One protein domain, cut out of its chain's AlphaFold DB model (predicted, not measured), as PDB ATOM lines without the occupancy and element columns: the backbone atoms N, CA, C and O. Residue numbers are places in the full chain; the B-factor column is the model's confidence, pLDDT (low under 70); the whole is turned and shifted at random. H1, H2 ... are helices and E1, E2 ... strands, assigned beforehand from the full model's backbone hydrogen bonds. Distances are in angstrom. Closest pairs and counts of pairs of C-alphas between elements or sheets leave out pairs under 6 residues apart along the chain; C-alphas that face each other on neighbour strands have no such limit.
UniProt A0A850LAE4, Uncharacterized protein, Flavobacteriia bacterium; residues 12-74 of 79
ATOM      1  N   ASP A  12      98.668   9.906  28.641       57.38
ATOM      2  CA  ASP A  12      99.482  10.264  29.808       57.38
ATOM      3  C   ASP A  12      99.405   9.185  30.904       57.38
ATOM      4  O   ASP A  12     100.419   8.847  31.518       57.38
ATOM      5  N   ASP A  13      98.235   8.558  31.091       60.16
ATOM      6  CA  ASP A  13      98.081   7.404  31.990       60.16
ATOM      7  C   ASP A  13      98.887   6.192  31.499       60.16
ATOM      8  O   ASP A  13      99.427   5.427  32.302       60.16
ATOM      9  N   LEU A  14      98.983   6.027  30.174       62.16
ATOM     10  CA  LEU A  14      99.779   4.980  29.536       62.16
ATOM     11  C   LEU A  14     101.278   5.211  29.752       62.16
ATOM     12  O   LEU A  14     101.983   4.263  30.092       62.16
ATOM     13  N   ALA A  15     101.755   6.454  29.625       60.91
ATOM     14  CA  ALA A  15     103.154   6.821  29.875       60.91
ATOM     15  C   ALA A  15     103.585   6.600  31.338       60.91
ATOM     16  O   ALA A  15     104.760   6.356  31.608       60.91
ATOM     17  N   MET A  16     102.634   6.650  32.277       59.91
ATOM     18  CA  MET A  16     102.829   6.348  33.705       59.91
ATOM     19  C   MET A  16     102.571   4.872  34.058       59.91
ATOM     20  O   MET A  16     102.674   4.465  35.226       59.91
ATOM     21  N   SER A  17     102.194   4.058  33.073       63.06
ATOM     22  CA  SER A  17     102.026   2.620  33.225       63.06
ATOM     23  C   SER A  17     103.303   1.912  32.775       63.06
ATOM     24  O   SER A  17     103.842   2.192  31.711       63.06
ATOM     25  N   GLU A  18     103.788   0.954  33.561       70.56
ATOM     26  CA  GLU A  18     104.926   0.095  33.187       70.56
ATOM     27  C   GLU A  18     104.528  -0.969  32.141       70.56
ATOM     28  O   GLU A  18     105.162  -2.018  32.033       70.56
ATOM     29  N   ILE A  19     103.433  -0.744  31.405       71.69
ATOM     30  CA  ILE A  19     102.904  -1.705  30.443       71.69
ATOM     31  C   ILE A  19     103.765  -1.690  29.183       71.69
ATOM     32  O   ILE A  19     103.963  -0.653  28.550       71.69
ATOM     33  N   THR A  20     104.259  -2.864  28.796       80.31
ATOM     34  CA  THR A  20     105.078  -3.004  27.589       80.31
ATOM     35  C   THR A  20     104.217  -3.123  26.334       80.31
ATOM     36  O   THR A  20     103.038  -3.491  26.377       80.31
ATOM     37  N   ARG A  21     104.821  -2.868  25.169       74.38
ATOM     38  CA  ARG A  21     104.155  -3.044  23.872       74.38
ATOM     39  C   ARG A  21     103.662  -4.479  23.675       74.38
ATOM     40  O   ARG A  21     102.577  -4.679  23.139       74.38
ATOM     41  N   GLU A  22     104.418  -5.473  24.134       78.50
ATOM     42  CA  GLU A  22     104.031  -6.886  24.062       78.50
ATOM     43  C   GLU A  22     102.783  -7.170  24.901       78.50
ATOM     44  O   GLU A  22     101.910  -7.925  24.476       78.50
ATOM     45  N   GLN A  23     102.664  -6.541  26.073       79.88
ATOM     46  CA  GLN A  23     101.474  -6.667  26.912       79.88
ATOM     47  C   GLN A  23     100.256  -6.018  26.250       79.88
ATOM     48  O   GLN A  23      99.175  -6.600  26.288       79.88
ATOM     49  N   ILE A  24     100.426  -4.871  25.588       79.81
ATOM     50  CA  ILE A  24      99.354  -4.222  24.817       79.81
ATOM     51  C   ILE A  24      98.892  -5.113  23.666       79.81
ATOM     52  O   ILE A  24      97.693  -5.323  23.507       79.81
ATOM     53  N   ILE A  25      99.828  -5.680  22.902       81.00
ATOM     54  CA  ILE A  25      99.505  -6.606  21.809       81.00
ATOM     55  C   ILE A  25      98.759  -7.820  22.359       81.00
ATOM     56  O   ILE A  25      97.716  -8.170  21.826       81.00
ATOM     57  N   LYS A  26      99.220  -8.402  23.470       82.62
ATOM     58  CA  LYS A  26      98.539  -9.529  24.115       82.62
ATOM     59  C   LYS A  26      97.123  -9.180  24.585       82.62
ATOM     60  O   LYS A  26      96.243 -10.023  24.489       82.62
ATOM     61  N   MET A  27      96.904  -7.968  25.098       80.56
ATOM     62  CA  MET A  27      95.565  -7.490  25.471       80.56
ATOM     63  C   MET A  27      94.674  -7.243  24.249       80.56
ATOM     64  O   MET A  27      93.460  -7.391  24.349       80.56
ATOM     65  N   ALA A  28      95.264  -6.853  23.119       84.62
ATOM     66  CA  ALA A  28      94.560  -6.641  21.860       84.62
ATOM     67  C   ALA A  28      94.307  -7.946  21.086       84.62
ATOM     68  O   ALA A  28      93.430  -7.967  20.225       84.62
ATOM     69  N   THR A  29      95.045  -9.024  21.356       89.31
ATOM     70  CA  THR A  29      94.787 -10.335  20.751       89.31
ATOM     71  C   THR A  29      93.474 -10.898  21.280       89.31
ATOM     72  O   THR A  29      93.333 -11.196  22.466       89.31
ATOM     73  N   ILE A  30      92.518 -11.075  20.378       88.44
ATOM     74  CA  ILE A  30      91.206 -11.655  20.638       88.44
ATOM     75  C   ILE A  30      91.032 -12.933  19.820       88.44
ATOM     76  O   ILE A  30      91.523 -13.045  18.698       88.44
ATOM     77  N   THR A  31      90.288 -13.893  20.363       89.69
ATOM     78  CA  THR A  31      89.828 -15.056  19.602       89.69
ATOM     79  C   THR A  31      88.488 -14.719  18.963       89.69
ATOM     80  O   THR A  31      87.511 -14.436  19.659       89.69
ATOM     81  N   VAL A  32      88.430 -14.744  17.637       90.06
ATOM     82  CA  VAL A  32      87.206 -14.518  16.869       90.06
ATOM     83  C   VAL A  32      86.661 -15.865  16.425       90.06
ATOM     84  O   VAL A  32      87.377 -16.651  15.814       90.06
ATOM     85  N   ARG A  33      85.385 -16.117  16.721       92.75
ATOM     86  CA  ARG A  33      84.657 -17.287  16.231       92.75
ATOM     87  C   ARG A  33      83.853 -16.905  14.996       92.75
ATOM     88  O   ARG A  33      82.996 -16.024  15.081       92.75
ATOM     89  N   THR A  34      84.087 -17.586  13.885       91.62
ATOM     90  CA  THR A  34      83.290 -17.464  12.659       91.62
ATOM     91  C   THR A  34      82.629 -18.788  12.340       91.62
ATOM     92  O   THR A  34      83.271 -19.827  12.431       91.62
ATOM     93  N   ASP A  35      81.362 -18.733  11.966       92.69
ATOM     94  CA  ASP A  35      80.616 -19.882  11.475       92.69
ATOM     95  C   ASP A  35      80.773 -19.975   9.952       92.69
ATOM     96  O   ASP A  35      80.443 -19.022   9.241       92.69
ATOM     97  N   GLN A  36      81.343 -21.081   9.479       92.81
ATOM     98  CA  GLN A  36      81.628 -21.365   8.072       92.81
ATOM     99  C   GLN A  36      80.585 -22.296   7.438       92.81
ATOM    100  O   GLN A  36      80.709 -22.644   6.260       92.81
ATOM    101  N   ALA A  37      79.547 -22.696   8.180       91.50
ATOM    102  CA  ALA A  37      78.498 -23.537   7.628       91.50
ATOM    103  C   ALA A  37      77.753 -22.813   6.493       91.50
ATOM    104  O   ALA A  37      77.398 -21.634   6.574       91.50
ATOM    105  N   VAL A  38      77.499 -23.545   5.406       92.44
ATOM    106  CA  VAL A  38      76.724 -23.036   4.270       92.44
ATOM    107  C   VAL A  38      75.246 -23.280   4.539       92.44
ATOM    108  O   VAL A  38      74.756 -24.402   4.426       92.44
ATOM    109  N   TYR A  39      74.532 -22.210   4.870       92.69
ATOM    110  CA  TYR A  39      73.089 -22.251   5.079       92.69
ATOM    111  C   TYR A  39      72.337 -21.965   3.772       92.69
ATOM    112  O   TYR A  39      72.674 -20.999   3.080       92.69
ATOM    113  N   PRO A  40      71.313 -22.762   3.419       93.31
ATOM    114  CA  PRO A  40      70.471 -22.476   2.266       93.31
ATOM    115  C   PRO A  40      69.672 -21.179   2.463       93.31
ATOM    116  O   PRO A  40      69.468 -20.701   3.582       93.31
ATOM    117  N   GLU A  41      69.200 -20.600   1.360       94.00
ATOM    118  CA  GLU A  41      68.348 -19.412   1.411       94.00
ATOM    119  C   GLU A  41      67.057 -19.711   2.192       94.00
ATOM    120  O   GLU A  41      66.398 -20.723   1.964       94.00
ATOM    121  N   GLY A  42      66.710 -18.836   3.140       92.75
ATOM    122  CA  GLY A  42      65.541 -19.020   4.006       92.75
ATOM    123  C   GLY A  42      65.738 -19.995   5.173       92.75
ATOM    124  O   GLY A  42      64.764 -20.289   5.859       92.75
ATOM    125  N   TYR A  43      66.962 -20.475   5.423       92.31
ATOM    126  CA  TYR A  43      67.266 -21.324   6.577       92.31
ATOM    127  C   TYR A  43      66.870 -20.665   7.910       92.31
ATOM    128  O   TYR A  43      67.287 -19.539   8.209       92.31
ATOM    129  N   ASP A  44      66.096 -21.385   8.728       92.75
ATOM    130  CA  ASP A  44      65.721 -20.943  10.069       92.75
ATOM    131  C   ASP A  44      66.868 -21.193  11.057       92.75
ATOM    132  O   ASP A  44      67.194 -22.322  11.417       92.75
ATOM    133  N   LYS A  45      67.481 -20.102  11.524       88.19
ATOM    134  CA  LYS A  45      68.612 -20.137  12.464       88.19
ATOM    135  C   LYS A  45      68.220 -20.504  13.895       88.19
ATOM    136  O   LYS A  45      69.105 -20.614  14.740       88.19
ATOM    137  N   ASN A  46      66.929 -20.646  14.184       93.31
ATOM    138  CA  ASN A  46      66.448 -21.048  15.503       93.31
ATOM    139  C   ASN A  46      66.266 -22.566  15.632       93.31
ATOM    140  O   ASN A  46      65.949 -23.027  16.728       93.31
ATOM    141  N   LEU A  47      66.466 -23.326  14.546       92.56
ATOM    142  CA  LEU A  47      66.429 -24.786  14.581       92.56
ATOM    143  C   LEU A  47      67.459 -25.327  15.573       92.56
ATOM    144  O   LEU A  47      68.577 -24.816  15.694       92.56
ATOM    145  N   THR A  48      67.076 -26.383  16.273       93.69
ATOM    146  CA  THR A  48      67.908 -27.084  17.247       93.69
ATOM    147  C   THR A  48      68.376 -28.429  16.686       93.69
ATOM    148  O   THR A  48      67.782 -28.930  15.736       93.69
ATOM    149  N   PRO A  49      69.393 -29.084  17.282       93.44
ATOM    150  CA  PRO A  49      69.916 -30.361  16.780       93.44
ATOM    151  C   PRO A  49      68.916 -31.520  16.693       93.44
ATOM    152  O   PRO A  49      69.240 -32.559  16.124       93.44
ATOM    153  N   VAL A  50      67.736 -31.384  17.303       95.06
ATOM    154  CA  VAL A  50      66.666 -32.390  17.252       95.06
ATOM    155  C   VAL A  50      65.617 -32.087  16.183       95.06
ATOM    156  O   VAL A  50      64.773 -32.941  15.916       95.06
ATOM    157  N   ASP A  51      65.654 -30.892  15.592       95.50
ATOM    158  CA  ASP A  51      64.709 -30.467  14.568       95.50
ATOM    159  C   ASP A  51      65.154 -30.940  13.181       95.50
ATOM    160  O   ASP A  51      66.344 -30.980  12.852       95.50
ATOM    161  N   ASP A  52      64.176 -31.292  12.347       90.81
ATOM    162  CA  ASP A  52      64.444 -31.714  10.977       90.81
ATOM    163  C   ASP A  52      65.001 -30.550  10.144       90.81
ATOM    164  O   ASP A  52      64.527 -29.414  10.221       90.81
ATOM    165  N   GLY A  53      66.027 -30.841   9.348       89.25
ATOM    166  CA  GLY A  53      66.739 -29.840   8.556       89.25
ATOM    167  C   GLY A  53      67.753 -28.984   9.324       89.25
ATOM    168  O   GLY A  53      68.313 -28.076   8.713       89.25
ATOM    169  N   TYR A  54      68.031 -29.254  10.608       94.62
ATOM    170  CA  TYR A  54      69.108 -28.574  11.337       94.62
ATOM    171  C   TYR A  54      70.476 -28.808  10.682       94.62
ATOM    172  O   TYR A  54      70.885 -29.940  10.418       94.62
ATOM    173  N   ILE A  55      71.203 -27.715  10.463       93.12
ATOM    174  CA  ILE A  55      72.580 -27.701   9.974       93.12
ATOM    175  C   ILE A  55      73.480 -27.275  11.131       93.12
ATOM    176  O   ILE A  55      73.352 -26.167  11.658       93.12
ATOM    177  N   GLU A  56      74.403 -28.160  11.513       91.88
ATOM    178  CA  GLU A  56      75.380 -27.880  12.562       91.88
ATOM    179  C   GLU A  56      76.343 -26.760  12.120       91.88
ATOM    180  O   GLU A  56      76.919 -26.857  11.033       91.88
ATOM    181  N   PRO A  57      76.514 -25.692  12.926       92.75
ATOM    182  CA  PRO A  57      77.495 -24.648  12.653       92.75
ATOM    183  C   PRO A  57      78.918 -25.203  12.584       92.75
ATOM    184  O   PRO A  57      79.328 -25.981  13.448       92.75
ATOM    185  N   ASP A  58      79.700 -24.729  11.618       92.56
ATOM    186  CA  ASP A  58      81.116 -25.077  11.491       92.56
ATOM    187  C   ASP A  58      81.957 -23.932  12.055       92.56
ATOM    188  O   ASP A  58      82.265 -22.948  11.377       92.56
ATOM    189  N   TYR A  59      82.252 -24.004  13.353       92.69
ATOM    190  CA  TYR A  59      82.955 -22.930  14.042       92.69
ATOM    191  C   TYR A  59      84.465 -22.998  13.825       92.69
ATOM    192  O   TYR A  59      85.158 -23.831  14.407       92.69
ATOM    193  N   GLN A  60      84.987 -22.002  13.118       92.31
ATOM    194  CA  GLN A  60      86.411 -21.703  13.067       92.31
ATOM    195  C   GLN A  60      86.773 -20.630  14.101       92.31
ATOM    196  O   GLN A  60      86.061 -19.635  14.264       92.31
ATOM    197  N   TYR A  61      87.895 -20.833  14.791       91.88
ATOM    198  CA  TYR A  61      88.440 -19.900  15.773       91.88
ATOM    199  C   TYR A  61      89.779 -19.369  15.273       91.88
ATOM    200  O   TYR A  61      90.730 -20.135  15.139       91.88
ATOM    201  N   ASP A  62      89.857 -18.062  15.052       90.00
ATOM    202  CA  ASP A  62      91.083 -17.396  14.621       90.00
ATOM    203  C   ASP A  62      91.513 -16.360  15.660       90.00
ATOM    204  O   ASP A  62      90.691 -15.610  16.195       90.00
ATOM    205  N   GLU A  63      92.814 -16.269  15.918       90.88
ATOM    206  CA  GLU A  63      93.368 -15.158  16.685       90.88
ATOM    207  C   GLU A  63      93.519 -13.932  15.786       90.88
ATOM    208  O   GLU A  63      94.137 -13.982  14.719       90.88
ATOM    209  N   LYS A  64      92.951 -12.808  16.218       88.31
ATOM    210  CA  LYS A  64      93.062 -11.523  15.529       88.31
ATOM    211  C   LYS A  64      93.466 -10.446  16.514       88.31
ATOM    212  O   LYS A  64      93.141 -10.506  17.693       88.31
ATOM    213  N   ILE A  65      94.172  -9.446  16.013       85.88
ATOM    214  CA  ILE A  65      94.496  -8.258  16.791       85.88
ATOM    215  C   ILE A  65      93.345  -7.268  16.627       85.88
ATOM    216  O   ILE A  65      93.038  -6.850  15.509       85.88
ATOM    217  N   ASP A  66      92.710  -6.889  17.734       85.69
ATOM    218  CA  ASP A  66      91.741  -5.801  17.767       85.69
ATOM    219  C   ASP A  66      92.472  -4.466  17.588       85.69
ATOM    220  O   ASP A  66      93.106  -3.920  18.500       85.69
ATOM    221  N   GLN A  67      92.373  -3.933  16.373       82.25
ATOM    222  CA  GLN A  67      92.994  -2.669  16.011       82.25
ATOM    223  C   GLN A  67      92.457  -1.498  16.847       82.25
ATOM    224  O   GLN A  67      93.216  -0.591  17.178       82.25
ATOM    225  N   GLY A  68      91.191  -1.543  17.274       80.88
ATOM    226  CA  GLY A  68      90.599  -0.511  18.121       80.88
ATOM    227  C   GLY A  68      91.217  -0.475  19.519       80.88
ATOM    228  O   GLY A  68      91.332   0.598  20.111       80.88
ATOM    229  N   VAL A  69      91.667  -1.620  20.042       79.56
ATOM    230  CA  VAL A  69      92.440  -1.670  21.292       79.56
ATOM    231  C   VAL A  69      93.820  -1.051  21.075       79.56
ATOM    232  O   VAL A  69      94.220  -0.188  21.853       79.56
ATOM    233  N   LEU A  70      94.520  -1.404  19.992       80.25
ATOM    234  CA  LEU A  70      95.822  -0.804  19.673       80.25
ATOM    235  C   LEU A  70      95.751   0.717  19.481       80.25
ATOM    236  O   LEU A  70      96.650   1.435  19.926       80.25
ATOM    237  N   ASP A  71      94.687   1.207  18.848       79.38
ATOM    238  CA  ASP A  71      94.462   2.630  18.601       79.38
ATOM    239  C   ASP A  71      94.257   3.408  19.907       79.38
ATOM    240  O   ASP A  71      94.809   4.498  20.062       79.38
ATOM    241  N   ARG A  72      93.546   2.829  20.890       73.00
ATOM    242  CA  ARG A  72      93.396   3.420  22.237       73.00
ATOM    243  C   ARG A  72      94.734   3.589  22.948       73.00
ATOM    244  O   ARG A  72      94.916   4.553  23.684       73.00
ATOM    245  N   PHE A  73      95.667   2.674  22.705       69.56
ATOM    246  CA  PHE A  73      97.024   2.744  23.240       69.56
ATOM    247  C   PHE A  73      97.988   3.551  22.351       69.56
ATOM    248  O   PHE A  73      99.179   3.621  22.646       69.56
ATOM    249  N   GLY A  74      97.514   4.153  21.252       68.12
ATOM    250  CA  GLY A  74      98.347   4.933  20.332       68.12
ATOM    251  C   GLY A  74      99.402   4.111  19.579       68.12
ATOM    252  O   GLY A  74     100.320   4.688  18.997       68.12
TER     253      GLY A  74
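Overview. This is residues 12 to 74 of the 79 residues of an uncharacterized protein of Flavobacteriia bacterium (UniProt A0A850LAE4). A long, thin rod: a two-stranded hairpin, E1 and E2, makes the middle, with three short helices toward one end and the wide loop of residues 36 to 58 at the other. H2 and H3 meet where the strands join the helical end, and H1 lies farther out at that end. The 63 residues printed include three named helices and two named strands, in the order H1, H2, E1, E2, H3; the sheet, E1 - E2, is antiparallel and the class is mixed, helices and strands. The whole is extended, with a radius of gyration of the C-alphas of 19.4 A and spans of 59 by 17 by 16 A.

Along the chain. H1 is residues 12 to 15, 5.0 A long, with C-alpha 12 at (99.482, 10.264, 29.808). H2 is residues 21 to 28, 10.4 A. E1 is residues 29 to 35, 19.4 A, ending with C-alpha 35 at (80.616, -19.882, 11.475). E2 is residues 59 to 65, 18.9 A. H3 is residues 67 to 72, 8.7 A, with C-alpha 72 at (93.396, 3.420, 22.237).

Arrangement. The hairpin E1 and E2 is antiparallel, at 152 degrees between directions; N 30 and O 64 are 2.8 A apart and N 60 and O 34 2.9 A, within hydrogen-bond range. H2 and H3 touch, their closest C-alphas being those of Ala 28 and Val 69, 5.4 A apart. They run opposite ways at a steep tilt of 60 degrees. H1 is apart from H2. In H2 and H3 every O i to N i+4 pair is within hydrogen-bond range; H1 is too short for such a pair.

Size, cuts and confidence. The two C-alphas farthest apart, those of Met 16 and Asp 52, are 58.6 A apart. The printed part has no cut. The link from E1 to E2, 23 residues, is long; the others are tight. Residues 12 to 17 and 73 to 74 have pLDDT under 70.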